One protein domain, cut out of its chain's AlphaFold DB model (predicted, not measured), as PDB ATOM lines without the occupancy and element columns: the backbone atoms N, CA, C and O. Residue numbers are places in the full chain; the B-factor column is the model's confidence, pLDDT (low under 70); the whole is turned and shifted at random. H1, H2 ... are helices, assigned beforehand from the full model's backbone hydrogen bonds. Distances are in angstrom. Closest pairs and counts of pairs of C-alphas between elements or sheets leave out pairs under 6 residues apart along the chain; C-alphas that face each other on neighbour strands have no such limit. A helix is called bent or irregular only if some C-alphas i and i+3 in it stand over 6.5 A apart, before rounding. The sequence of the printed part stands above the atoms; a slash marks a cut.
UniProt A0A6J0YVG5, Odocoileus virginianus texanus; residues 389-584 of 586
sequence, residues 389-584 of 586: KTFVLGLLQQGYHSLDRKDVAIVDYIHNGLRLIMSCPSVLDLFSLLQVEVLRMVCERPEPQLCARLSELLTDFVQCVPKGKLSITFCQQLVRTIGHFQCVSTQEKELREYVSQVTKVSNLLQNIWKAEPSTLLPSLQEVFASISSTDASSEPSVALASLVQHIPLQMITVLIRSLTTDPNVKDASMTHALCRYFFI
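What this domain is: This is residues 389 to 584 of the 586 residues of a protein of Odocoileus virginianus texanus (UniProt A0A6J0YVG5). Two rows of helices, H1, H3, H5, H7 and H2, H4, H6, H8, make a two-layered solenoid along the longest axis, each helix running the same way as the one before it in its row. H9 and H10 lie at the end beyond H7, where H10 meets residues 528 to 532 of H7 and stands about perpendicular to it. The 196 printed residues hold ten named helices, H1 to H10 in order, and no named strand; the class is all helix. The whole is compact, with a radius of gyration of the C-alphas of 18.0 A, and spans 54 by 39 by 24 A.

How they stand to each other: H1, residues 389 to 398, and H2, residues 408 to 420, form a helical hairpin and only just touch, with 3 pairs of C-alphas within 8 A; the closest are Leu 395 and Ile 410, 6.7 A. H3, residues 427 to 443, touches H1 at Lys 389 and Leu 430, closest C-alphas 5.9 A. H4, residues 448 to 460, touches H2 at Val 408 and Leu 450, 5.3 A, at a shallow tilt of 8 degrees. H5, residues 469 to 482, touches H3 at its residues 439 to 443 alone, with a steep tilt of 46 degrees. H6, residues 492 to 515, touches H4 at Ala 452 and Gln 501, 5.0 A. H7, residues 517 to 532, touches H5 at Ile 472 and Thr 519, 4.9 A. H5, H6 and H7 form an up and down bundle, each running against the one before. H8, residues 542 to 548, touches H6 at Ser 506 and Leu 547, 5.7 A. H9, residues 553 to 565, touches no helix. H10, residues 571 to 582, touches H7 about perpendicular, at 75 degrees; the closest C-alphas are Ser 532 and Ala 577, 4.4 A. Every O i to N i+4 pair is within hydrogen-bond range in H1, H4, H5, H6, H9 and H10; the others have 8 of 9 in H2, 11 of 13 in H3, 10 of 12 in H7 and 0 of 3 in H8, where 4 of 4 O i to N i+3 pairs are.

Where its parts are: H1 begins at C-alpha 389 (139.278, 225.330, 201.411). H3, 23.9 A long, has a kink of 27 degrees near residue 434. H6 is 34.7 A long. H7, 23.7 A, is irregular, but only just: C-alphas 518 and 521 are 6.7 A apart. H10 ends at C-alpha 582 (137.206, 178.675, 202.756).

The domain as a whole: The C-alphas farthest apart, Cys 424 and Asp 571, are 56.8 A apart. The printed part has no cut and no long link. Mean pLDDT of the printed part is 89.7; residues 536 to 538, 550, 563 and 581 to 584 are under 70.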
ATOM      1  N   LYS A 389     139.214 226.253 200.264       97.38
ATOM      2  CA  LYS A 389     139.278 225.330 201.411       97.38
ATOM      3  C   LYS A 389     137.990 225.276 202.241       97.38
ATOM      4  O   LYS A 389     137.630 224.201 202.711       97.38
ATOM      5  N   THR A 390     137.302 226.404 202.416       97.69
ATOM      6  CA  THR A 390     136.056 226.487 203.193       97.69
ATOM      7  C   THR A 390     134.902 225.832 202.439       97.69
ATOM      8  O   THR A 390     134.152 225.061 203.032       97.69
ATOM      9  N   PHE A 391     134.798 226.076 201.129       97.94
ATOM     10  CA  PHE A 391     133.770 225.471 200.280       97.94
ATOM     11  C   PHE A 391     133.923 223.944 200.194       97.94
ATOM     12  O   PHE A 391     132.979 223.212 200.491       97.94
ATOM     13  N   VAL A 392     135.133 223.451 199.899       98.19
ATOM     14  CA  VAL A 392     135.419 222.004 199.835       98.19
ATOM     15  C   VAL A 392     135.183 221.311 201.184       98.19
ATOM     16  O   VAL A 392     134.675 220.191 201.216       98.19
ATOM     17  N   LEU A 393     135.489 221.973 202.306       98.06
ATOM     18  CA  LEU A 393     135.185 221.436 203.634       98.06
ATOM     19  C   LEU A 393     133.677 221.387 203.917       98.06
ATOM     20  O   LEU A 393     133.196 220.396 204.467       98.06
ATOM     21  N   GLY A 394     132.936 222.426 203.517       97.88
ATOM     22  CA  GLY A 394     131.482 222.484 203.660       97.88
ATOM     23  C   GLY A 394     130.791 221.339 202.922       97.88
ATOM     24  O   GLY A 394     130.021 220.594 203.529       97.88
ATOM     25  N   LEU A 395     131.172 221.109 201.661       97.81
ATOM     26  CA  LEU A 395     130.704 219.975 200.856       97.81
ATOM     27  C   LEU A 395     130.895 218.621 201.572       97.81
ATOM     28  O   LEU A 395     129.968 217.818 201.647       97.81
ATOM     29  N   LEU A 396     132.081 218.376 202.144       97.31
ATOM     30  CA  LEU A 396     132.424 217.102 202.796       97.31
ATOM     31  C   LEU A 396     131.803 216.912 204.191       97.31
ATOM     32  O   LEU A 396     131.767 215.783 204.695       97.31
ATOM     33  N   GLN A 397     131.342 217.982 204.844       95.88
ATOM     34  CA  GLN A 397     130.841 217.935 206.223       95.88
ATOM     35  C   GLN A 397     129.339 218.220 206.364       95.88
ATOM     36  O   GLN A 397     128.720 217.628 207.254       95.88
ATOM     37  N   GLN A 398     128.764 219.079 205.516       96.06
ATOM     38  CA  GLN A 398     127.340 219.444 205.496       96.06
ATOM     39  C   GLN A 398     126.586 218.960 204.244       96.06
ATOM     40  O   GLN A 398     125.359 218.906 204.289       96.06
ATOM     41  N   GLY A 399     127.277 218.591 203.161       95.62
ATOM     42  CA  GLY A 399     126.649 218.231 201.885       95.62
ATOM     43  C   GLY A 399     126.448 219.440 200.964       95.62
ATOM     44  O   GLY A 399     127.154 220.443 201.081       95.62
ATOM     45  N   TYR A 400     125.489 219.357 200.038       97.00
ATOM     46  CA  TYR A 400     125.136 220.464 199.140       97.00
ATOM     47  C   TYR A 400     123.630 220.498 198.873       97.00
ATOM     48  O   TYR A 400     123.104 219.623 198.186       97.00
ATOM     49  N   HIS A 401     122.949 221.530 199.382       95.06
ATOM     50  CA  HIS A 401     121.501 221.733 199.245       95.06
ATOM     51  C   HIS A 401     120.674 220.487 199.628       95.06
ATOM     52  O   HIS A 401     120.441 220.258 200.813       95.06
ATOM     53  N   SER A 402     120.208 219.708 198.643       93.94
ATOM     54  CA  SER A 402     119.443 218.470 198.840       93.94
ATOM     55  C   SER A 402     120.296 217.196 198.970       93.94
ATOM     56  O   SER A 402     119.767 216.163 199.382       93.94
ATOM     57  N   LEU A 403     121.595 217.253 198.656       95.62
ATOM     58  CA  LEU A 403     122.530 216.129 198.758       95.62
ATOM     59  C   LEU A 403     123.152 216.034 200.157       95.62
ATOM     60  O   LEU A 403     123.714 217.010 200.659       95.62
ATOM     61  N   ASP A 404     123.142 214.833 200.744       95.31
ATOM     62  CA  ASP A 404     123.928 214.535 201.946       95.31
ATOM     63  C   ASP A 404     125.438 214.536 201.646       95.31
ATOM     64  O   ASP A 404     125.886 214.242 200.538       95.31
ATOM     65  N   ARG A 405     126.246 214.781 202.681       93.94
ATOM     66  CA  ARG A 405     127.717 214.734 202.647       93.94
ATOM     67  C   ARG A 405     128.318 213.381 202.222       93.94
ATOM     68  O   ARG A 405     129.518 213.312 201.963       93.94
ATOM     69  N   LYS A 406     127.527 212.298 202.205       94.31
ATOM     70  CA  LYS A 406     127.918 210.977 201.684       94.31
ATOM     71  C   LYS A 406     127.554 210.761 200.207       94.31
ATOM     72  O   LYS A 406     127.839 209.681 199.689       94.31
ATOM     73  N   ASP A 407     126.951 211.731 199.520       96.69
ATOM     74  CA  ASP A 407     126.610 211.566 198.105       96.69
ATOM     75  C   ASP A 407     127.870 211.474 197.223       96.69
ATOM     76  O   ASP A 407     128.836 212.235 197.350       96.69
ATOM     77  N   VAL A 408     127.855 210.519 196.295       96.69
ATOM     78  CA  VAL A 408     128.956 210.240 195.366       96.69
ATOM     79  C   VAL A 408     129.234 211.403 194.410       96.69
ATOM     80  O   VAL A 408     130.386 211.601 194.022       96.69
ATOM     81  N   ALA A 409     128.217 212.204 194.073       96.50
ATOM     82  CA  ALA A 409     128.344 213.373 193.209       96.50
ATOM     83  C   ALA A 409     129.216 214.467 193.843       96.50
ATOM     84  O   ALA A 409     129.904 215.184 193.119       96.50
ATOM     85  N   ILE A 410     129.252 214.562 195.178       97.88
ATOM     86  CA  ILE A 410     130.113 215.515 195.888       97.88
ATOM     87  C   ILE A 410     131.588 215.126 195.734       97.88
ATOM     88  O   ILE A 410     132.422 215.979 195.426       97.88
ATOM     89  N   VAL A 411     131.923 213.839 195.881       98.00
ATOM     90  CA  VAL A 411     133.300 213.354 195.681       98.00
ATOM     91  C   VAL A 411     133.713 213.462 194.212       98.00
ATOM     92  O   VAL A 411     134.822 213.921 193.936       98.00
ATOM     93  N   ASP A 412     132.821 213.136 193.272       97.56
ATOM     94  CA  ASP A 412     133.065 213.298 191.831       97.56
ATOM     95  C   ASP A 412     133.261 214.778 191.437       97.56
ATOM     96  O   ASP A 412     134.135 215.097 190.625       97.56
ATOM     97  N   TYR A 413     132.504 215.702 192.041       98.31
ATOM     98  CA  TYR A 413     132.671 217.145 191.851       98.31
ATOM     99  C   TYR A 413     134.004 217.647 192.424       98.31
ATOM    100  O   TYR A 413     134.741 218.345 191.729       98.31
ATOM    101  N   ILE A 414     134.370 217.254 193.650       98.31
ATOM    102  CA  ILE A 414     135.655 217.636 194.261       98.31
ATOM    103  C   ILE A 414     136.828 217.073 193.444       98.31
ATOM    104  O   ILE A 414     137.804 217.783 193.199       98.31
ATOM    105  N   HIS A 415     136.720 215.836 192.947       98.25
ATOM    106  CA  HIS A 415     137.710 215.235 192.047       98.25
ATOM    107  C   HIS A 415     137.848 216.025 190.735       98.25
ATOM    108  O   HIS A 415     138.965 216.236 190.259       98.25
ATOM    109  N   ASN A 416     136.740 216.517 190.172       97.56
ATOM    110  CA  ASN A 416     136.760 217.394 189.001       97.56
ATOM    111  C   ASN A 416     137.423 218.752 189.309       97.56
ATOM    112  O   ASN A 416     138.339 219.149 188.590       97.56
ATOM    113  N   GLY A 417     137.040 219.412 190.407       97.62
ATOM    114  CA  GLY A 417     137.608 220.694 190.838       97.62
ATOM    115  C   GLY A 417     139.124 220.640 191.046       97.62
ATOM    116  O   GLY A 417     139.846 221.470 190.494       97.62
ATOM    117  N   LEU A 418     139.632 219.599 191.721       97.69
ATOM    118  CA  LEU A 418     141.075 219.373 191.909       97.69
ATOM    119  C   LEU A 418     141.856 219.319 190.585       97.69
ATOM    120  O   LEU A 418     142.980 219.813 190.529       97.69
ATOM    121  N   ARG A 419     141.275 218.760 189.512       97.12
ATOM    122  CA  ARG A 419     141.900 218.731 188.173       97.12
ATOM    123  C   ARG A 419     141.946 220.117 187.521       97.12
ATOM    124  O   ARG A 419     142.893 220.409 186.798       97.12
ATOM    125  N   LEU A 420     140.964 220.982 187.782       96.69
ATOM    126  CA  LEU A 420     140.893 222.339 187.224       96.69
ATOM    127  C   LEU A 420     141.897 223.296 187.900       96.69
ATOM    128  O   LEU A 420     142.568 224.072 187.208       96.69
ATOM    129  N   ILE A 421     142.051 223.186 189.227       96.31
ATOM    130  CA  ILE A 421     143.000 223.981 190.031       96.31
ATOM    131  C   ILE A 421     144.389 223.339 190.203       96.31
ATOM    132  O   ILE A 421     145.209 223.873 190.942       96.31
ATOM    133  N   MET A 422     144.715 222.225 189.534       93.94
ATOM    134  CA  MET A 422     145.980 221.495 189.777       93.94
ATOM    135  C   MET A 422     147.272 222.289 189.490       93.94
ATOM    136  O   MET A 422     148.361 221.840 189.843       93.94
ATOM    137  N   SER A 423     147.166 223.444 188.828       93.25
ATOM    138  CA  SER A 423     148.255 224.395 188.563       93.25
ATOM    139  C   SER A 423     148.277 225.610 189.508       93.25
ATOM    140  O   SER A 423     149.121 226.489 189.338       93.25
ATOM    141  N   CYS A 424     147.364 225.673 190.480       94.06
ATOM    142  CA  CYS A 424     147.192 226.783 191.419       94.06
ATOM    143  C   CYS A 424     147.873 226.500 192.771       94.06
ATOM    144  O   CYS A 424     147.936 225.341 193.187       94.06
ATOM    145  N   PRO A 425     148.358 227.521 193.503       93.69
ATOM    146  CA  PRO A 425     149.018 227.324 194.796       93.69
ATOM    147  C   PRO A 425     148.082 226.779 195.891       93.69
ATOM    148  O   PRO A 425     148.522 225.964 196.706       93.69
ATOM    149  N   SER A 426     146.798 227.161 195.895       94.00
ATOM    150  CA  SER A 426     145.791 226.690 196.870       94.00
ATOM    151  C   SER A 426     145.606 225.170 196.916       94.00
ATOM    152  O   SER A 426     145.190 224.631 197.947       94.00
ATOM    153  N   VAL A 427     145.955 224.447 195.844       96.25
ATOM    154  CA  VAL A 427     145.801 222.987 195.780       96.25
ATOM    155  C   VAL A 427     146.599 222.270 196.878       96.25
ATOM    156  O   VAL A 427     146.190 221.208 197.341       96.25
ATOM    157  N   LEU A 428     147.694 222.865 197.368       96.31
ATOM    158  CA  LEU A 428     148.510 222.308 198.453       96.31
ATOM    159  C   LEU A 428     147.779 222.336 199.808       96.31
ATOM    160  O   LEU A 428     147.863 221.384 200.592       96.31
ATOM    161  N   ASP A 429     147.019 223.400 200.064       95.88
ATOM    162  CA  ASP A 429     146.159 223.539 201.242       95.88
ATOM    163  C   ASP A 429     144.954 222.591 201.184       95.88
ATOM    164  O   ASP A 429     144.534 222.050 202.211       95.88
ATOM    165  N   LEU A 430     144.430 222.353 199.978       97.38
ATOM    166  CA  LEU A 430     143.345 221.406 199.724       97.38
ATOM    167  C   LEU A 430     143.807 219.949 199.831       97.38
ATOM    168  O   LEU A 430     143.122 219.158 200.471       97.38
ATOM    169  N   PHE A 431     144.991 219.584 199.327       97.62
ATOM    170  CA  PHE A 431     145.588 218.267 199.586       97.62
ATOM    171  C   PHE A 431     145.783 218.027 201.091       97.62
ATOM    172  O   PHE A 431     145.489 216.942 201.592       97.62
ATOM    173  N   SER A 432     146.231 219.055 201.821       96.44
ATOM    174  CA  SER A 432     146.427 218.995 203.276       96.44
ATOM    175  C   SER A 432     145.106 218.869 204.046       96.44
ATOM    176  O   SER A 432     145.047 218.144 205.038       96.44
ATOM    177  N   LEU A 433     144.032 219.522 203.579       97.56
ATOM    178  CA  LEU A 433     142.675 219.332 204.099       97.56
ATOM    179  C   LEU A 433     142.178 217.902 203.841       97.56
ATOM    180  O   LEU A 433     141.710 217.220 204.755       97.56
ATOM    181  N   LEU A 434     142.305 217.440 202.596       97.81
ATOM    182  CA  LEU A 434     141.784 216.152 202.157       97.81
ATOM    183  C   LEU A 434     142.461 214.988 202.885       97.81
ATOM    184  O   LEU A 434     141.754 214.069 203.271       97.81
ATOM    185  N   GLN A 435     143.761 215.050 203.201       97.56
ATOM    186  CA  GLN A 435     144.414 214.035 204.050       97.56
ATOM    187  C   GLN A 435     143.712 213.813 205.404       97.56
ATOM    188  O   GLN A 435     143.725 212.695 205.919       97.56
ATOM    189  N   VAL A 436     143.091 214.842 205.988       97.19
ATOM    190  CA  VAL A 436     142.319 214.708 207.234       97.19
ATOM    191  C   VAL A 436     140.915 214.175 206.939       97.19
ATOM    192  O   VAL A 436     140.470 213.207 207.559       97.19
ATOM    193  N   GLU A 437     140.229 214.770 205.964       97.69
ATOM    194  CA  GLU A 437     138.837 214.437 205.653       97.69
ATOM    195  C   GLU A 437     138.673 213.026 205.064       97.69
ATOM    196  O   GLU A 437     137.754 212.319 205.466       97.69
ATOM    197  N   VAL A 438     139.583 212.536 204.212       97.25
ATOM    198  CA  VAL A 438     139.494 211.162 203.676       97.25
ATOM    199  C   VAL A 438     139.731 210.102 204.753       97.25
ATOM    200  O   VAL A 438     139.128 209.030 204.704       97.25
ATOM    201  N   LEU A 439     140.555 210.405 205.766       97.50
ATOM    202  CA  LEU A 439     140.720 209.541 206.934       97.50
ATOM    203  C   LEU A 439     139.446 209.532 207.791       97.50
ATOM    204  O   LEU A 439     139.002 208.454 208.181       97.50
ATOM    205  N   ARG A 440     138.807 210.695 208.016       96.94
ATOM    206  CA  ARG A 440     137.483 210.764 208.668       96.94
ATOM    207  C   ARG A 440     136.447 209.951 207.892       96.94
ATOM    208  O   ARG A 440     135.766 209.126 208.493       96.94
ATOM    209  N   MET A 441     136.344 210.151 206.577       96.69
ATOM    210  CA  MET A 441     135.371 209.460 205.727       96.69
ATOM    211  C   MET A 441     135.518 207.941 205.824       96.69
ATOM    212  O   MET A 441     134.521 207.269 206.050       96.69
ATOM    213  N   VAL A 442     136.740 207.400 205.737       96.69
ATOM    214  CA  VAL A 442     136.982 205.953 205.886       96.69
ATOM    215  C   VAL A 442     136.699 205.467 207.317       96.69
ATOM    216  O   VAL A 442     136.138 204.387 207.493       96.69
ATOM    217  N   CYS A 443     136.980 206.263 208.354       95.56
ATOM    218  CA  CYS A 443     136.553 205.949 209.725       95.56
ATOM    219  C   CYS A 443     135.019 205.882 209.892       95.56
ATOM    220  O   CYS A 443     134.542 205.125 210.737       95.56
ATOM    221  N   GLU A 444     134.246 206.622 209.091       95.50
ATOM    222  CA  GLU A 444     132.774 206.603 209.093       95.50
ATOM    223  C   GLU A 444     132.145 205.411 208.343       95.50
ATOM    224  O   GLU A 444     130.917 205.349 208.249       95.50
ATOM    225  N   ARG A 445     132.960 204.462 207.846       94.50
ATOM    226  CA  ARG A 445     132.536 203.248 207.117       94.50
ATOM    227  C   ARG A 445     131.646 203.584 205.902       94.50
ATOM    228  O   ARG A 445     130.431 203.374 205.943       94.50
ATOM    229  N   PRO A 446     132.226 204.163 204.836       95.75
ATOM    230  CA  PRO A 446     131.496 204.575 203.645       95.75
ATOM    231  C   PRO A 446     130.984 203.365 202.859       95.75
ATOM    232  O   PRO A 446     131.585 202.291 202.887       95.75
ATOM    233  N   GLU A 447     129.900 203.553 202.110       95.56
ATOM    234  CA  GLU A 447     129.374 202.520 201.215       95.56
ATOM    235  C   GLU A 447     130.352 202.204 200.063       95.56
ATOM    236  O   GLU A 447     131.166 203.063 199.697       95.56
ATOM    237  N   PRO A 448     130.275 201.003 199.447       96.00
ATOM    238  CA  PRO A 448     131.224 200.567 198.418       96.00
ATOM    239  C   PRO A 448     131.372 201.563 197.259       96.00
ATOM    240  O   PRO A 448     132.489 201.823 196.811       96.00
ATOM    241  N   GLN A 449     130.274 202.185 196.820       96.12
ATOM    242  CA  GLN A 449     130.273 203.150 195.719       96.12
ATOM    243  C   GLN A 449     131.009 204.451 196.076       96.12
ATOM    244  O   GLN A 449     131.855 204.908 195.305       96.12
ATOM    245  N   LEU A 450     130.751 205.014 197.262       96.94
ATOM    246  CA  LEU A 450     131.451 206.200 197.769       96.94
ATOM    247  C   LEU A 450     132.939 205.909 197.997       96.94
ATOM    248  O   LEU A 450     133.800 206.702 197.615       96.94
ATOM    249  N   CYS A 451     133.255 204.738 198.553       97.50
ATOM    250  CA  CYS A 451     134.633 204.307 198.761       97.50
ATOM    251  C   CYS A 451     135.381 204.085 197.431       97.50
ATOM    252  O   CYS A 451     136.576 204.374 197.338       97.50
ATOM    253  N   ALA A 452     134.691 203.627 196.381       97.94
ATOM    254  CA  ALA A 452     135.253 203.495 195.040       97.94
ATOM    255  C   ALA A 452     135.529 204.858 194.380       97.94
ATOM    256  O   ALA A 452     136.598 205.018 193.793       97.94
ATOM    257  N   ARG A 453     134.643 205.857 194.532       97.94
ATOM    258  CA  ARG A 453     134.908 207.236 194.069       97.94
ATOM    259  C   ARG A 453     136.071 207.884 194.803       97.94
ATOM    260  O   ARG A 453     136.968 208.447 194.179       97.94
ATOM    261  N   LEU A 454     136.119 207.710 196.122       97.81
ATOM    262  CA  LEU A 454     137.265 208.121 196.926       97.81
ATOM    263  C   LEU A 454     138.562 207.444 196.444       97.81
ATOM    264  O   LEU A 454     139.609 208.082 196.400       97.81
ATOM    265  N   SER A 455     138.495 206.179 196.023       97.88
ATOM    266  CA  SER A 455     139.653 205.446 195.493       97.88
ATOM    267  C   SER A 455     140.116 205.940 194.121       97.88
ATOM    268  O   SER A 455     141.317 205.944 193.857       97.88
ATOM    269  N   GLU A 456     139.203 206.400 193.263       97.88
ATOM    270  CA  GLU A 456     139.539 207.063 191.995       97.88
ATOM    271  C   GLU A 456     140.232 208.415 192.252       97.88
ATOM    272  O   GLU A 456     141.325 208.647 191.732       97.88
ATOM    273  N   LEU A 457     139.679 209.250 193.143       98.25
ATOM    274  CA  LEU A 457     140.281 210.525 193.562       98.25
ATOM    275  C   LEU A 457     141.691 210.322 194.142       98.25
ATOM    276  O   LEU A 457     142.634 210.988 193.719       98.25
ATOM    277  N   LEU A 458     141.855 209.382 195.079       97.94
ATOM    278  CA  LEU A 458     143.135 209.102 195.742       97.94
ATOM    279  C   LEU A 458     144.177 208.418 194.838       97.94
ATOM    280  O   LEU A 458     145.364 208.454 195.165       97.94
ATOM    281  N   THR A 459     143.759 207.815 193.719       97.19
ATOM    282  CA  THR A 459     144.679 207.255 192.714       97.19
ATOM    283  C   THR A 459     145.248 208.352 191.815       97.19
ATOM    284  O   THR A 459     146.456 208.374 191.580       97.19
ATOM    285  N   ASP A 460     144.413 209.294 191.366       96.94
ATOM    286  CA  ASP A 460     144.861 210.450 190.577       96.94
ATOM    287  C   ASP A 460     145.655 211.459 191.426       96.94
ATOM    288  O   ASP A 460     146.648 212.025 190.970       96.94
ATOM    289  N   PHE A 461     145.223 211.676 192.673       97.00
ATOM    290  CA  PHE A 461     145.788 212.650 193.606       97.00
ATOM    291  C   PHE A 461     146.361 211.955 194.844       97.00
ATOM    292  O   PHE A 461     145.869 212.098 195.966       97.00
ATOM    293  N   VAL A 462     147.463 211.225 194.653       96.06
ATOM    294  CA  VAL A 462     148.200 210.535 195.732       96.06
ATOM    295  C   VAL A 462     148.673 211.472 196.856       96.06
ATOM    296  O   VAL A 462     148.998 211.015 197.954       96.06
ATOM    297  N   GLN A 463     148.694 212.788 196.624       96.06
ATOM    298  CA  GLN A 463     148.933 213.835 197.620       96.06
ATOM    299  C   GLN A 463     147.849 213.867 198.713       96.06
ATOM    300  O   GLN A 463     148.159 214.209 199.851       96.06
ATOM    301  N   CYS A 464     146.613 213.466 198.398       97.62
ATOM    302  CA  CYS A 464     145.483 213.409 199.329       97.62
ATOM    303  C   CYS A 464     145.509 212.178 200.253       97.62
ATOM    304  O   CYS A 464     144.807 212.158 201.258       97.62
ATOM    305  N   VAL A 465     146.303 211.142 199.946       97.19
ATOM    306  CA  VAL A 465     146.424 209.947 200.805       97.19
ATOM    307  C   VAL A 465     147.168 210.323 202.101       97.19
ATOM    308  O   VAL A 465     148.258 210.894 201.987       97.19
ATOM    309  N   PRO A 466     146.668 209.981 203.308       96.69
ATOM    310  CA  PRO A 466     147.337 210.283 204.582       96.69
ATOM    311  C   PRO A 466     148.785 209.774 204.643       96.69
ATOM    312  O   PRO A 466     149.111 208.757 204.032       96.69
ATOM    313  N   LYS A 467     149.667 210.477 205.368       91.31
ATOM    314  CA  LYS A 467     151.125 210.228 205.362       91.31
ATOM    315  C   LYS A 467     151.681 209.747 206.705       91.31
ATOM    316  O   LYS A 467     151.159 210.073 207.774       91.31
ATOM    317  N   GLY A 468     152.792 209.010 206.650       90.88
ATOM    318  CA  GLY A 468     153.510 208.523 207.832       90.88
ATOM    319  C   GLY A 468     152.624 207.632 208.700       90.88
ATOM    320  O   GLY A 468     151.877 206.812 208.191       90.88
ATOM    321  N   LYS A 469     152.625 207.819 210.026       91.56
ATOM    322  CA  LYS A 469     151.810 206.985 210.937       91.56
ATOM    323  C   LYS A 469     150.311 206.949 210.583       91.56
ATOM    324  O   LYS A 469     149.651 205.964 210.899       91.56
ATOM    325  N   LEU A 470     149.785 207.984 209.919       95.31
ATOM    326  CA  LEU A 470     148.385 208.037 209.492       95.31
ATOM    327  C   LEU A 470     148.089 207.190 208.244       95.31
ATOM    328  O   LEU A 470     146.932 206.821 208.068       95.31
ATOM    329  N   SER A 471     149.078 206.834 207.412       95.56
ATOM    330  CA  SER A 471     148.859 205.916 206.280       95.56
ATOM    331  C   SER A 471     148.540 204.505 206.780       95.56
ATOM    332  O   SER A 471     147.576 203.892 206.331       95.56
ATOM    333  N   ILE A 472     149.260 204.036 207.807       96.19
ATOM    334  CA  ILE A 472     148.998 202.764 208.495       96.19
ATOM    335  C   ILE A 472     147.567 202.747 209.054       96.19
ATOM    336  O   ILE A 472     146.811 201.815 208.781       96.19
ATOM    337  N   THR A 473     147.165 203.799 209.778       96.69
ATOM    338  CA  THR A 473     145.799 203.918 210.314       96.69
ATOM    339  C   THR A 473     144.749 203.983 209.204       96.69
ATOM    340  O   THR A 473     143.725 203.311 209.307       96.69
ATOM    341  N   PHE A 474     144.998 204.732 208.126       97.94
ATOM    342  CA  PHE A 474     144.117 204.799 206.958       97.94
ATOM    343  C   PHE A 474     143.901 203.415 206.341       97.94
ATOM    344  O   PHE A 474     142.760 202.993 206.172       97.94
ATOM    345  N   CYS A 475     144.977 202.670 206.083       96.88
ATOM    346  CA  CYS A 475     144.905 201.326 205.525       96.88
ATOM    347  C   CYS A 475     144.147 200.347 206.436       96.88
ATOM    348  O   CYS A 475     143.308 199.596 205.946       96.88
ATOM    349  N   GLN A 476     144.363 200.387 207.755       96.06
ATOM    350  CA  GLN A 476     143.615 199.554 208.711       96.06
ATOM    351  C   GLN A 476     142.115 199.890 208.728       96.06
ATOM    352  O   GLN A 476     141.272 198.993 208.680       96.06
ATOM    353  N   GLN A 477     141.748 201.175 208.738       97.44
ATOM    354  CA  GLN A 477     140.337 201.580 208.691       97.44
ATOM    355  C   GLN A 477     139.698 201.284 207.320       97.44
ATOM    356  O   GLN A 477     138.502 200.999 207.253       97.44
ATOM    357  N   LEU A 478     140.486 201.269 206.237       97.12
ATOM    358  CA  LEU A 478     140.032 200.862 204.907       97.12
ATOM    359  C   LEU A 478     139.782 199.349 204.832       97.12
ATOM    360  O   LEU A 478     138.746 198.938 204.319       97.12
ATOM    361  N   VAL A 479     140.651 198.521 205.424       95.75
ATOM    362  CA  VAL A 479     140.410 197.073 205.585       95.75
ATOM    363  C   VAL A 479     139.129 196.818 206.385       95.75
ATOM    364  O   VAL A 479     138.275 196.054 205.939       95.75
ATOM    365  N   ARG A 480     138.939 197.508 207.519       95.19
ATOM    366  CA  ARG A 480     137.696 197.419 208.308       95.19
ATOM    367  C   ARG A 480     136.467 197.849 207.512       95.19
ATOM    368  O   ARG A 480     135.423 197.223 207.645       95.19
ATOM    369  N   THR A 481     136.587 198.889 206.689       96.38
ATOM    370  CA  THR A 481     135.524 199.358 205.787       96.38
ATOM    371  C   THR A 481     135.155 198.289 204.760       96.38
ATOM    372  O   THR A 481     133.981 197.944 204.652       96.38
ATOM    373  N   ILE A 482     136.144 197.679 204.093       95.12
ATOM    374  CA  ILE A 482     135.924 196.557 203.163       95.12
ATOM    375  C   ILE A 482     135.251 195.379 203.883       95.12
ATOM    376  O   ILE A 482     134.324 194.778 203.349       95.12
ATOM    377  N   GLY A 483     135.646 195.102 205.129       93.19
ATOM    378  CA  GLY A 483     135.010 194.101 205.989       93.19
ATOM    379  C   GLY A 483     133.534 194.364 206.327       93.19
ATOM    380  O   GLY A 483     132.879 193.448 206.806       93.19
ATOM    381  N   HIS A 484     132.994 195.559 206.055       93.31
ATOM    382  CA  HIS A 484     131.571 195.901 206.220       93.31
ATOM    383  C   HIS A 484     130.848 196.154 204.881       93.31
ATOM    384  O   HIS A 484     129.686 196.559 204.876       93.31
ATOM    385  N   PHE A 485     131.503 195.928 203.736       95.00
ATOM    386  CA  PHE A 485     130.855 196.053 202.431       95.00
ATOM    387  C   PHE A 485     129.800 194.964 202.225       95.00
ATOM    388  O   PHE A 485     130.063 193.779 202.402       95.00
ATOM    389  N   GLN A 486     128.610 195.364 201.791       91.44
ATOM    390  CA  GLN A 486     127.504 194.463 201.486       91.44
ATOM    391  C   GLN A 486     126.784 194.940 200.228       91.44
ATOM    392  O   GLN A 486     126.714 196.142 199.970       91.44
ATOM    393  N   CYS A 487     126.225 194.004 199.463       90.75
ATOM    394  CA  CYS A 487     125.277 194.304 198.397       90.75
ATOM    395  C   CYS A 487     123.942 193.654 198.760       90.75
ATOM    396  O   CYS A 487     123.850 192.432 198.838       90.75
ATOM    397  N   VAL A 488     122.924 194.475 199.023       89.31
ATOM    398  CA  VAL A 488     121.568 194.009 199.375       89.31
ATOM    399  C   VAL A 488     120.786 193.580 198.121       89.31
ATOM    400  O   VAL A 488     119.788 192.871 198.213       89.31
ATOM    401  N   SER A 489     121.243 193.996 196.937       90.19
ATOM    402  CA  SER A 489     120.593 193.688 195.668       90.19
ATOM    403  C   SER A 489     120.970 192.312 195.134       90.19
ATOM    404  O   SER A 489     122.135 191.922 195.115       90.19
ATOM    405  N   THR A 490     119.970 191.607 194.609       90.56
ATOM    406  CA  THR A 490     120.131 190.354 193.860       90.56
ATOM    407  C   THR A 490     120.263 190.577 192.348       90.56
ATOM    408  O   THR A 490     120.391 189.612 191.596       90.56
ATOM    409  N   GLN A 491     120.239 191.828 191.869       93.69
ATOM    410  CA  GLN A 491     120.348 192.127 190.441       93.69
ATOM    411  C   GLN A 491     121.783 191.949 189.930       93.69
ATOM    412  O   GLN A 491     122.714 192.602 190.393       93.69
ATOM    413  N   GLU A 492     121.954 191.140 188.883       93.62
ATOM    414  CA  GLU A 492     123.255 190.821 188.273       93.62
ATOM    415  C   GLU A 492     124.057 192.070 187.833       93.62
ATOM    416  O   GLU A 492     125.287 192.093 187.909       93.62
ATOM    417  N   LYS A 493     123.370 193.139 187.402       93.88
ATOM    418  CA  LYS A 493     123.986 194.437 187.073       93.88
ATOM    419  C   LYS A 493     124.597 195.105 188.308       93.88
ATOM    420  O   LYS A 493     125.757 195.504 188.272       93.88
ATOM    421  N   GLU A 494     123.830 195.202 189.387       92.25
ATOM    422  CA  GLU A 494     124.235 195.872 190.630       92.25
ATOM    423  C   GLU A 494     125.292 195.044 191.379       92.25
ATOM    424  O   GLU A 494     126.234 195.605 191.931       92.25
ATOM    425  N   LEU A 495     125.236 193.711 191.284       93.06
ATOM    426  CA  LEU A 495     126.301 192.807 191.736       93.06
ATOM    427  C   LEU A 495     127.609 192.997 190.944       93.06
ATOM    428  O   LEU A 495     128.681 193.058 191.549       93.06
ATOM    429  N   ARG A 496     127.557 193.156 189.611       94.56
ATOM    430  CA  ARG A 496     128.750 193.499 188.805       94.56
ATOM    431  C   ARG A 496     129.312 194.879 189.148       94.56
ATOM    432  O   ARG A 496     130.531 195.040 189.219       94.56
ATOM    433  N   GLU A 497     128.449 195.863 189.381       95.19
ATOM    434  CA  GLU A 497     128.853 197.210 189.799       95.19
ATOM    435  C   GLU A 497     129.493 197.192 191.195       95.19
ATOM    436  O   GLU A 497     130.569 197.765 191.363       95.19
ATOM    437  N   TYR A 498     128.929 196.445 192.149       96.31
ATOM    438  CA  TYR A 498     129.515 196.196 193.470       96.31
ATOM    439  C   TYR A 498     130.904 195.548 193.380       96.31
ATOM    440  O   TYR A 498     131.859 196.083 193.941       96.31
ATOM    441  N   VAL A 499     131.069 194.456 192.622       95.44
ATOM    442  CA  VAL A 499     132.391 193.819 192.450       95.44
ATOM    443  C   VAL A 499     133.394 194.804 191.839       95.44
ATOM    444  O   VAL A 499     134.510 194.917 192.339       95.44
ATOM    445  N   SER A 500     132.993 195.597 190.838       96.25
ATOM    446  CA  SER A 500     133.849 196.645 190.263       96.25
ATOM    447  C   SER A 500     134.254 197.715 191.289       96.25
ATOM    448  O   SER A 500     135.417 198.123 191.325       96.25
ATOM    449  N   GLN A 501     133.327 198.146 192.150       97.19
ATOM    450  CA  GLN A 501     133.592 199.094 193.235       97.19
ATOM    451  C   GLN A 501     134.606 198.521 194.237       97.19
ATOM    452  O   GLN A 501     135.633 199.150 194.488       97.19
ATOM    453  N   VAL A 502     134.384 197.298 194.734       96.38
ATOM    454  CA  VAL A 502     135.301 196.610 195.661       96.38
ATOM    455  C   VAL A 502     136.698 196.441 195.048       96.38
ATOM    456  O   VAL A 502     137.697 196.741 195.703       96.38
ATOM    457  N   THR A 503     136.794 196.049 193.771       95.31
ATOM    458  CA  THR A 503     138.078 195.929 193.059       95.31
ATOM    459  C   THR A 503     138.837 197.260 192.992       95.31
ATOM    460  O   THR A 503     140.054 197.267 193.173       95.31
ATOM    461  N   LYS A 504     138.159 198.400 192.793       96.25
ATOM    462  CA  LYS A 504     138.806 199.730 192.813       96.25
ATOM    463  C   LYS A 504     139.402 200.060 194.186       96.25
ATOM    464  O   LYS A 504     140.531 200.544 194.248       96.25
ATOM    465  N   VAL A 505     138.688 199.744 195.269       97.19
ATOM    466  CA  VAL A 505     139.171 199.966 196.644       97.19
ATOM    467  C   VAL A 505     140.363 199.057 196.975       97.19
ATOM    468  O   VAL A 505     141.359 199.529 197.528       97.19
ATOM    469  N   SER A 506     140.321 197.780 196.570       94.94
ATOM    470  CA  SER A 506     141.476 196.875 196.687       94.94
ATOM    471  C   SER A 506     142.692 197.400 195.915       94.94
ATOM    472  O   SER A 506     143.793 197.459 196.462       94.94
ATOM    473  N   ASN A 507     142.501 197.852 194.672       95.31
ATOM    474  CA  ASN A 507     143.588 198.374 193.843       95.31
ATOM    475  C   ASN A 507     144.248 199.625 194.448       95.31
ATOM    476  O   ASN A 507     145.477 199.723 194.413       95.31
ATOM    477  N   LEU A 508     143.478 200.541 195.056       96.38
ATOM    478  CA  LEU A 508     144.045 201.656 195.828       96.38
ATOM    479  C   LEU A 508     144.934 201.130 196.961       96.38
ATOM    480  O   LEU A 508     146.093 201.531 197.071       96.38
ATOM    481  N   LEU A 509     144.408 200.226 197.791       95.25
ATOM    482  CA  LEU A 509     145.120 199.721 198.964       95.25
ATOM    483  C   LEU A 509     146.409 198.975 198.572       95.25
ATOM    484  O   LEU A 509     147.461 199.224 199.155       95.25
ATOM    485  N   GLN A 510     146.369 198.162 197.514       92.00
ATOM    486  CA  GLN A 510     147.558 197.536 196.928       92.00
ATOM    487  C   GLN A 510     148.580 198.557 196.410       92.00
ATOM    488  O   GLN A 510     149.784 198.325 196.508       92.00
ATOM    489  N   ASN A 511     148.136 199.668 195.820       93.81
ATOM    490  CA  ASN A 511     149.038 200.710 195.333       93.81
ATOM    491  C   ASN A 511     149.686 201.481 196.494       93.81
ATOM    492  O   ASN A 511     150.874 201.792 196.416       93.81
ATOM    493  N   ILE A 512     148.969 201.677 197.606       94.69
ATOM    494  CA  ILE A 512     149.547 202.195 198.854       94.69
ATOM    495  C   ILE A 512     150.567 201.199 199.430       94.69
ATOM    496  O   ILE A 512     151.674 201.614 199.757       94.69
ATOM    497  N   TRP A 513     150.278 199.892 199.459       92.69
ATOM    498  CA  TRP A 513     151.242 198.869 199.900       92.69
ATOM    499  C   TRP A 513     152.525 198.828 199.053       92.69
ATOM    500  O   TRP A 513     153.601 198.562 199.587       92.69
ATOM    501  N   LYS A 514     152.435 199.099 197.742       90.94
ATOM    502  CA  LYS A 514     153.601 199.201 196.842       90.94
ATOM    503  C   LYS A 514     154.411 200.480 197.089       90.94
ATOM    504  O   LYS A 514     155.635 200.439 196.999       90.94
ATOM    505  N   ALA A 515     153.743 201.598 197.381       92.94
ATOM    506  CA  ALA A 515     154.380 202.897 197.611       92.94
ATOM    507  C   ALA A 515     154.973 203.042 199.027       92.94
ATOM    508  O   ALA A 515     156.025 203.653 199.193       92.94
ATOM    509  N   GLU A 516     154.319 202.469 200.040       92.88
ATOM    510  CA  GLU A 516     154.752 202.487 201.437       92.88
ATOM    511  C   GLU A 516     154.633 201.074 202.062       92.88
ATOM    512  O   GLU A 516     153.648 200.771 202.745       92.88
ATOM    513  N   PRO A 517     155.635 200.187 201.875       90.12
ATOM    514  CA  PRO A 517     155.571 198.787 202.319       90.12
ATOM    515  C   PRO A 517     155.361 198.571 203.827       90.12
ATOM    516  O   PRO A 517     154.873 197.516 204.230       90.12
ATOM    517  N   SER A 518     155.660 199.566 204.671       90.88
ATOM    518  CA  SER A 518     155.340 199.563 206.109       90.88
ATOM    519  C   SER A 518     153.838 199.477 206.410       90.88
ATOM    520  O   SER A 518     153.466 199.063 207.506       90.88
ATOM    521  N   THR A 519     152.971 199.815 205.451       93.38
ATOM    522  CA  THR A 519     151.510 199.690 205.590       93.38
ATOM    523  C   THR A 519     150.994 198.264 205.364       93.38
ATOM    524  O   THR A 519     149.933 197.920 205.888       93.38
ATOM    525  N   LEU A 520     151.735 197.409 204.643       90.06
ATOM    526  CA  LEU A 520     151.279 196.074 204.236       90.06
ATOM    527  C   LEU A 520     150.990 195.166 205.440       90.06
ATOM    528  O   LEU A 520     149.862 194.710 205.609       90.06
ATOM    529  N   LEU A 521     151.986 194.922 206.299       87.75
ATOM    530  CA  LEU A 521     151.843 193.987 207.422       87.75
ATOM    531  C   LEU A 521     150.720 194.399 208.407       87.75
ATOM    532  O   LEU A 521     149.876 193.545 208.686       87.75
ATOM    533  N   PRO A 522     150.608 195.668 208.857       92.06
ATOM    534  CA  PRO A 522     149.485 196.112 209.689       92.06
ATOM    535  C   PRO A 522     148.113 196.002 209.013       92.06
ATOM    536  O   PRO A 522     147.120 195.751 209.696       92.06
ATOM    537  N   SER A 523     148.041 196.171 207.687       92.12
ATOM    538  CA  SER A 523     146.793 195.982 206.931       92.12
ATOM    539  C   SER A 523     146.373 194.517 206.919       92.12
ATOM    540  O   SER A 523     145.210 194.202 207.151       92.12
ATOM    541  N   LEU A 524     147.319 193.606 206.676       88.12
ATOM    542  CA  LEU A 524     147.030 192.175 206.656       88.12
ATOM    543  C   LEU A 524     146.671 191.660 208.053       88.12
ATOM    544  O   LEU A 524     145.706 190.915 208.181       88.12
ATOM    545  N   GLN A 525     147.358 192.116 209.105       86.94
ATOM    546  CA  GLN A 525     146.979 191.833 210.496       86.94
ATOM    547  C   GLN A 525     145.520 192.226 210.795       86.94
ATOM    548  O   GLN A 525     144.822 191.483 211.480       86.94
ATOM    549  N   GLU A 526     145.026 193.329 210.226       91.19
ATOM    550  CA  GLU A 526     143.625 193.748 210.350       91.19
ATOM    551  C   GLU A 526     142.647 192.834 209.576       91.19
ATOM    552  O   GLU A 526     141.547 192.560 210.062       91.19
ATOM    553  N   VAL A 527     143.049 192.288 208.417       88.88
ATOM    554  CA  VAL A 527     142.271 191.248 207.708       88.88
ATOM    555  C   VAL A 527     142.141 190.004 208.590       88.88
ATOM    556  O   VAL A 527     141.040 189.476 208.748       88.88
ATOM    557  N   PHE A 528     143.236 189.562 209.221       81.94
ATOM    558  CA  PHE A 528     143.213 188.401 210.116       81.94
ATOM    559  C   PHE A 528     142.405 188.649 211.388       81.94
ATOM    560  O   PHE A 528     141.623 187.779 211.770       81.94
ATOM    561  N   ALA A 529     142.509 189.831 212.002       86.00
ATOM    562  CA  ALA A 529     141.659 190.219 213.130       86.00
ATOM    563  C   ALA A 529     140.166 190.195 212.752       86.00
ATOM    564  O   ALA A 529     139.343 189.693 213.517       86.00
ATOM    565  N   SER A 530     139.828 190.652 211.541       87.06
ATOM    566  CA  SER A 530     138.455 190.633 211.025       87.06
ATOM    567  C   SER A 530     137.918 189.203 210.859       87.06
ATOM    568  O   SER A 530     136.862 188.886 211.402       87.06
ATOM    569  N   ILE A 531     138.641 188.307 210.170       84.31
ATOM    570  CA  ILE A 531     138.151 186.934 209.930       84.31
ATOM    571  C   ILE A 531     138.203 186.035 211.176       84.31
ATOM    572  O   ILE A 531     137.309 185.209 211.355       84.31
ATOM    573  N   SER A 532     139.184 186.217 212.067       82.12
ATOM    574  CA  SER A 532     139.336 185.429 213.307       82.12
ATOM    575  C   SER A 532     138.458 185.908 214.476       82.12
ATOM    576  O   SER A 532     138.441 185.274 215.538       82.12
ATOM    577  N   SER A 533     137.707 187.001 214.286       82.50
ATOM    578  CA  SER A 533     136.750 187.513 215.266       82.50
ATOM    579  C   SER A 533     135.661 186.484 215.576       82.50
ATOM    580  O   SER A 533     134.899 186.081 214.695       82.50
ATOM    581  N   THR A 534     135.548 186.102 216.845       75.19
ATOM    582  CA  THR A 534     134.484 185.225 217.364       75.19
ATOM    583  C   THR A 534     133.233 186.007 217.791       75.19
ATOM    584  O   THR A 534     132.410 185.483 218.539       75.19
ATOM    585  N   ASP A 535     133.101 187.276 217.392       77.19
ATOM    586  CA  ASP A 535     131.909 188.079 217.668       77.19
ATOM    587  C   ASP A 535     130.756 187.658 216.742       77.19
ATOM    588  O   ASP A 535     130.783 187.890 215.533       77.19
ATOM    589  N   ALA A 536     129.728 187.036 217.325       66.19
ATOM    590  CA  ALA A 536     128.541 186.576 216.608       66.19
ATOM    591  C   ALA A 536     127.654 187.720 216.069       66.19
ATOM    592  O   ALA A 536     126.742 187.457 215.289       66.19
ATOM    593  N   SER A 537     127.901 188.976 216.466       69.44
ATOM    594  CA  SER A 537     127.193 190.156 215.952       69.44
ATOM    595  C   SER A 537     127.857 190.801 214.729       69.44
ATOM    596  O   SER A 537     127.262 191.683 214.111       69.44
ATOM    597  N   SER A 538     129.068 190.364 214.358       67.25
ATOM    598  CA  SER A 538     129.858 190.953 213.270       67.25
ATOM    599  C   SER A 538     130.378 189.875 212.316       67.25
ATOM    600  O   SER A 538     131.469 189.327 212.495       67.25
ATOM    601  N   GLU A 539     129.624 189.609 211.250       79.06
ATOM    602  CA  GLU A 539     130.106 188.815 210.118       79.06
ATOM    603  C   GLU A 539     130.909 189.700 209.141       79.06
ATOM    604  O   GLU A 539     130.359 190.660 208.600       79.06
ATOM    605  N   PRO A 540     132.212 189.433 208.927       86.31
ATOM    606  CA  PRO A 540     133.039 190.206 208.014       86.31
ATOM    607  C   PRO A 540     132.743 189.822 206.563       86.31
ATOM    608  O   PRO A 540     132.668 188.644 206.212       86.31
ATOM    609  N   SER A 541     132.639 190.827 205.701       90.31
ATOM    610  CA  SER A 541     132.330 190.642 204.289       90.31
ATOM    611  C   SER A 541     133.363 189.802 203.536       90.31
ATOM    612  O   SER A 541     134.571 190.054 203.597       90.31
ATOM    613  N   VAL A 542     132.862 188.904 202.681       88.06
ATOM    614  CA  VAL A 542     133.647 188.222 201.637       88.06
ATOM    615  C   VAL A 542     134.320 189.190 200.653       88.06
ATOM    616  O   VAL A 542     135.232 188.788 199.939       88.06
ATOM    617  N   ALA A 543     133.980 190.489 200.654       91.75
ATOM    618  CA  ALA A 543     134.731 191.525 199.936       91.75
ATOM    619  C   ALA A 543     136.230 191.563 200.306       91.75
ATOM    620  O   ALA A 543     137.052 191.958 199.473       91.75
ATOM    621  N   LEU A 544     136.612 191.092 201.503       90.38
ATOM    622  CA  LEU A 544     138.013 190.916 201.911       90.38
ATOM    623  C   LEU A 544     138.798 189.950 200.992       90.38
ATOM    624  O   LEU A 544     140.019 190.075 200.894       90.38
ATOM    625  N   ALA A 545     138.122 189.066 200.244       88.12
ATOM    626  CA  ALA A 545     138.727 188.227 199.204       88.12
ATOM    627  C   ALA A 545     139.501 189.034 198.152       88.12
ATOM    628  O   ALA A 545     140.557 188.608 197.684       88.12
ATOM    629  N   SER A 546     139.023 190.239 197.831       90.31
ATOM    630  CA  SER A 546     139.671 191.135 196.865       90.31
ATOM    631  C   SER A 546     141.075 191.589 197.283       90.31
ATOM    632  O   SER A 546     141.826 192.077 196.439       90.31
ATOM    633  N   LEU A 547     141.445 191.442 198.561       87.56
ATOM    634  CA  LEU A 547     142.752 191.828 199.095       87.56
ATOM    635  C   LEU A 547     143.779 190.690 199.049       87.56
ATOM    636  O   LEU A 547     144.970 190.950 198.886       87.56
ATOM    637  N   VAL A 548     143.342 189.434 199.199       77.88
ATOM    638  CA  VAL A 548     144.262 188.296 199.380       77.88
ATOM    639  C   VAL A 548     144.857 187.763 198.076       77.88
ATOM    640  O   VAL A 548     145.961 187.222 198.093       77.88
ATOM    641  N   GLN A 549     144.193 187.996 196.938       75.31
ATOM    642  CA  GLN A 549     144.592 187.505 195.606       75.31
ATOM    643  C   GLN A 549     145.969 188.001 195.118       75.31
ATOM    644  O   GLN A 549     146.524 187.442 194.173       75.31
ATOM    645  N   HIS A 550     146.536 189.035 195.751       64.56
ATOM    646  CA  HIS A 550     147.792 189.671 195.334       64.56
ATOM    647  C   HIS A 550     148.880 189.684 196.425       64.56
ATOM    648  O   HIS A 550     149.895 190.368 196.280       64.56
ATOM    649  N   ILE A 551     148.702 188.929 197.518       75.12
ATOM    650  CA  ILE A 551     149.696 188.838 198.599       75.12
ATOM    651  C   ILE A 551     150.807 187.840 198.208       75.12
ATOM    652  O   ILE A 551     150.505 186.700 197.852       75.12
ATOM    653  N   PRO A 552     152.104 188.189 198.331       75.25
ATOM    654  CA  PRO A 552     153.194 187.237 198.117       75.25
ATOM    655  C   PRO A 552     153.124 186.036 199.073       75.25
ATOM    656  O   PRO A 552     152.993 186.211 200.286       75.25
ATOM    657  N   LEU A 553     153.315 184.817 198.552       74.94
ATOM    658  CA  LEU A 553     153.226 183.553 199.311       74.94
ATOM    659  C   LEU A 553     154.078 183.529 200.596       74.94
ATOM    660  O   LEU A 553     153.682 182.939 201.601       74.94
ATOM    661  N   GLN A 554     155.234 184.202 200.592       74.44
ATOM    662  CA  GLN A 554     156.092 184.346 201.775       74.44
ATOM    663  C   GLN A 554     155.393 185.108 202.912       74.44
ATOM    664  O   GLN A 554     155.489 184.708 204.068       74.44
ATOM    665  N   MET A 555     154.652 186.169 202.586       75.25
ATOM    666  CA  MET A 555     153.914 186.974 203.560       75.25
ATOM    667  C   MET A 555     152.723 186.184 204.121       75.25
ATOM    668  O   MET A 555     152.558 186.121 205.336       75.25
ATOM    669  N   ILE A 556     151.974 185.478 203.260       74.94
ATOM    670  CA  ILE A 556     150.921 184.531 203.681       74.94
ATOM    671  C   ILE A 556     151.497 183.493 204.660       74.94
ATOM    672  O   ILE A 556     150.926 183.253 205.721       74.94
ATOM    673  N   THR A 557     152.674 182.937 204.353       77.31
ATOM    674  CA  THR A 557     153.368 181.963 205.215       77.31
ATOM    675  C   THR A 557     153.742 182.547 206.581       77.31
ATOM    676  O   THR A 557     153.575 181.868 207.594       77.31
ATOM    677  N   VAL A 558     154.225 183.794 206.640       78.31
ATOM    678  CA  VAL A 558     154.530 184.490 207.908       78.31
ATOM    679  C   VAL A 558     153.265 184.691 208.745       78.31
ATOM    680  O   VAL A 558     153.293 184.459 209.952       78.31
ATOM    681  N   LEU A 559     152.153 185.067 208.113       72.75
ATOM    682  CA  LEU A 559     150.887 185.360 208.787       72.75
ATOM    683  C   LEU A 559     150.209 184.087 209.316       72.75
ATOM    684  O   LEU A 559     149.866 184.032 210.496       72.75
ATOM    685  N   ILE A 560     150.122 183.027 208.502       75.88
ATOM    686  CA  ILE A 560     149.625 181.710 208.942       75.88
ATOM    687  C   ILE A 560     150.501 181.143 210.065       75.88
ATOM    688  O   ILE A 560     149.971 180.628 211.051       75.88
ATOM    689  N   ARG A 561     151.834 181.268 209.966       77.56
ATOM    690  CA  ARG A 561     152.743 180.855 211.045       77.56
ATOM    691  C   ARG A 561     152.465 181.637 212.325       77.56
ATOM    692  O   ARG A 561     152.252 181.012 213.351       77.56
ATOM    693  N   SER A 562     152.379 182.967 212.257       75.00
ATOM    694  CA  SER A 562     152.073 183.805 213.424       75.00
ATOM    695  C   SER A 562     150.783 183.368 214.123       75.00
ATOM    696  O   SER A 562     150.777 183.236 215.339       75.00
ATOM    697  N   LEU A 563     149.719 183.084 213.365       66.38
ATOM    698  CA  LEU A 563     148.426 182.648 213.908       66.38
ATOM    699  C   LEU A 563     148.455 181.244 214.525       66.38
ATOM    700  O   LEU A 563     147.704 180.979 215.455       66.38
ATOM    701  N   THR A 564     149.302 180.352 214.008       70.25
ATOM    702  CA  THR A 564     149.411 178.955 214.470       70.25
ATOM    703  C   THR A 564     150.494 178.736 215.530       70.25
ATOM    704  O   THR A 564     150.579 177.642 216.085       70.25
ATOM    705  N   THR A 565     151.312 179.752 215.833       76.38
ATOM    706  CA  THR A 565     152.356 179.690 216.875       76.38
ATOM    707  C   THR A 565     152.193 180.711 218.004       76.38
ATOM    708  O   THR A 565     152.941 180.636 218.975       76.38
ATOM    709  N   ASP A 566     151.269 181.672 217.903       72.94
ATOM    710  CA  ASP A 566     150.974 182.615 218.989       72.94
ATOM    711  C   ASP A 566     150.062 181.954 220.047       72.94
ATOM    712  O   ASP A 566     148.899 181.665 219.750       72.94
ATOM    713  N   PRO A 567     150.536 181.735 221.292       70.25
ATOM    714  CA  PRO A 567     149.764 181.065 222.341       70.25
ATOM    715  C   PRO A 567     148.553 181.871 222.844       70.25
ATOM    716  O   PRO A 567     147.778 181.362 223.653       70.25
ATOM    717  N   ASN A 568     148.380 183.123 222.404       74.50
ATOM    718  CA  ASN A 568     147.215 183.946 222.732       74.50
ATOM    719  C   ASN A 568     146.028 183.704 221.775       74.50
ATOM    720  O   ASN A 568     144.900 184.098 222.088       74.50
ATOM    721  N   VAL A 569     146.255 183.061 220.622       75.06
ATOM    722  CA  VAL A 569     145.204 182.747 219.644       75.06
ATOM    723  C   VAL A 569     144.434 181.511 220.107       75.06
ATOM    724  O   VAL A 569     144.983 180.424 220.249       75.06
ATOM    725  N   LYS A 570     143.129 181.674 220.344       77.31
ATOM    726  CA  LYS A 570     142.244 180.580 220.772       77.31
ATOM    727  C   LYS A 570     141.858 179.692 219.590       77.31
ATOM    728  O   LYS A 570     141.606 180.208 218.502       77.31
ATOM    729  N   ASP A 571     141.656 178.398 219.838       75.19
ATOM    730  CA  ASP A 571     141.194 177.436 218.824       75.19
ATOM    731  C   ASP A 571     139.945 177.919 218.072       75.19
ATOM    732  O   ASP A 571     139.907 177.869 216.848       75.19
ATOM    733  N   ALA A 572     138.967 178.498 218.779       73.75
ATOM    734  CA  ALA A 572     137.767 179.070 218.163       73.75
ATOM    735  C   ALA A 572     138.080 180.185 217.141       73.75
ATOM    736  O   ALA A 572     137.453 180.243 216.086       73.75
ATOM    737  N   SER A 573     139.077 181.036 217.405       75.50
ATOM    738  CA  SER A 573     139.533 182.060 216.454       75.50
ATOM    739  C   SER A 573     140.231 181.446 215.238       75.50
ATOM    740  O   SER A 573     140.060 181.955 214.129       75.50
ATOM    741  N   MET A 574     140.951 180.328 215.405       75.38
ATOM    742  CA  MET A 574     141.488 179.558 214.275       75.38
ATOM    743  C   MET A 574     140.370 178.897 213.455       75.38
ATOM    744  O   MET A 574     140.402 178.970 212.229       75.38
ATOM    745  N   THR A 575     139.348 178.318 214.096       74.31
ATOM    746  CA  THR A 575     138.179 177.748 213.406       74.31
ATOM    747  C   THR A 575     137.422 178.815 212.614       74.31
ATOM    748  O   THR A 575     137.199 178.626 211.423       74.31
ATOM    749  N   HIS A 576     137.097 179.964 213.220       73.75
ATOM    750  CA  HIS A 576     136.431 181.071 212.519       73.75
ATOM    751  C   HIS A 576     137.264 181.602 211.343       73.75
ATOM    752  O   HIS A 576     136.709 181.830 210.265       73.75
ATOM    753  N   ALA A 577     138.584 181.747 211.516       74.81
ATOM    754  CA  ALA A 577     139.479 182.155 210.437       74.81
ATOM    755  C   ALA A 577     139.491 181.140 209.284       74.81
ATOM    756  O   ALA A 577     139.379 181.552 208.133       74.81
ATOM    757  N   LEU A 578     139.570 179.834 209.572       71.81
ATOM    758  CA  LEU A 578     139.539 178.776 208.555       71.81
ATOM    759  C   LEU A 578     138.195 178.721 207.822       71.81
ATOM    760  O   LEU A 578     138.184 178.761 206.595       71.81
ATOM    761  N   CYS A 579     137.070 178.688 208.544       71.19
ATOM    762  CA  CYS A 579     135.737 178.667 207.938       71.19
ATOM    763  C   CYS A 579     135.534 179.858 206.995       71.19
ATOM    764  O   CYS A 579     135.137 179.674 205.849       71.19
ATOM    765  N   ARG A 580     135.869 181.077 207.441       72.25
ATOM    766  CA  ARG A 580     135.758 182.275 206.598       72.25
ATOM    767  C   ARG A 580     136.761 182.273 205.449       72.25
ATOM    768  O   ARG A 580     136.387 182.692 204.365       72.25
ATOM    769  N   TYR A 581     137.981 181.761 205.634       67.69
ATOM    770  CA  TYR A 581     138.960 181.619 204.550       67.69
ATOM    771  C   TYR A 581     138.434 180.718 203.421       67.69
ATOM    772  O   TYR A 581     138.498 181.116 202.261       67.69
ATOM    773  N   PHE A 582     137.825 179.571 203.747       57.56
ATOM    774  CA  PHE A 582     137.206 178.675 202.756       57.56
ATOM    775  C   PHE A 582     135.989 179.281 202.029       57.56
ATOM    776  O   PHE A 582     135.710 178.875 200.909       57.56
ATOM    777  N   PHE A 583     135.297 180.269 202.611       50.03
ATOM    778  CA  PHE A 583     134.264 181.062 201.914       50.03
ATOM    779  C   PHE A 583     134.813 182.318 201.200       50.03
ATOM    780  O   PHE A 583     134.063 183.033 200.539       50.03
ATOM    781  N   ILE A 584     136.110 182.607 201.344       50.28
ATOM    782  CA  ILE A 584     136.806 183.780 200.787       50.28
ATOM    783  C   ILE A 584     137.674 183.402 199.573       50.28
ATOM    784  O   ILE A 584     137.890 184.238 198.694       50.28
TER     785      ILE A 584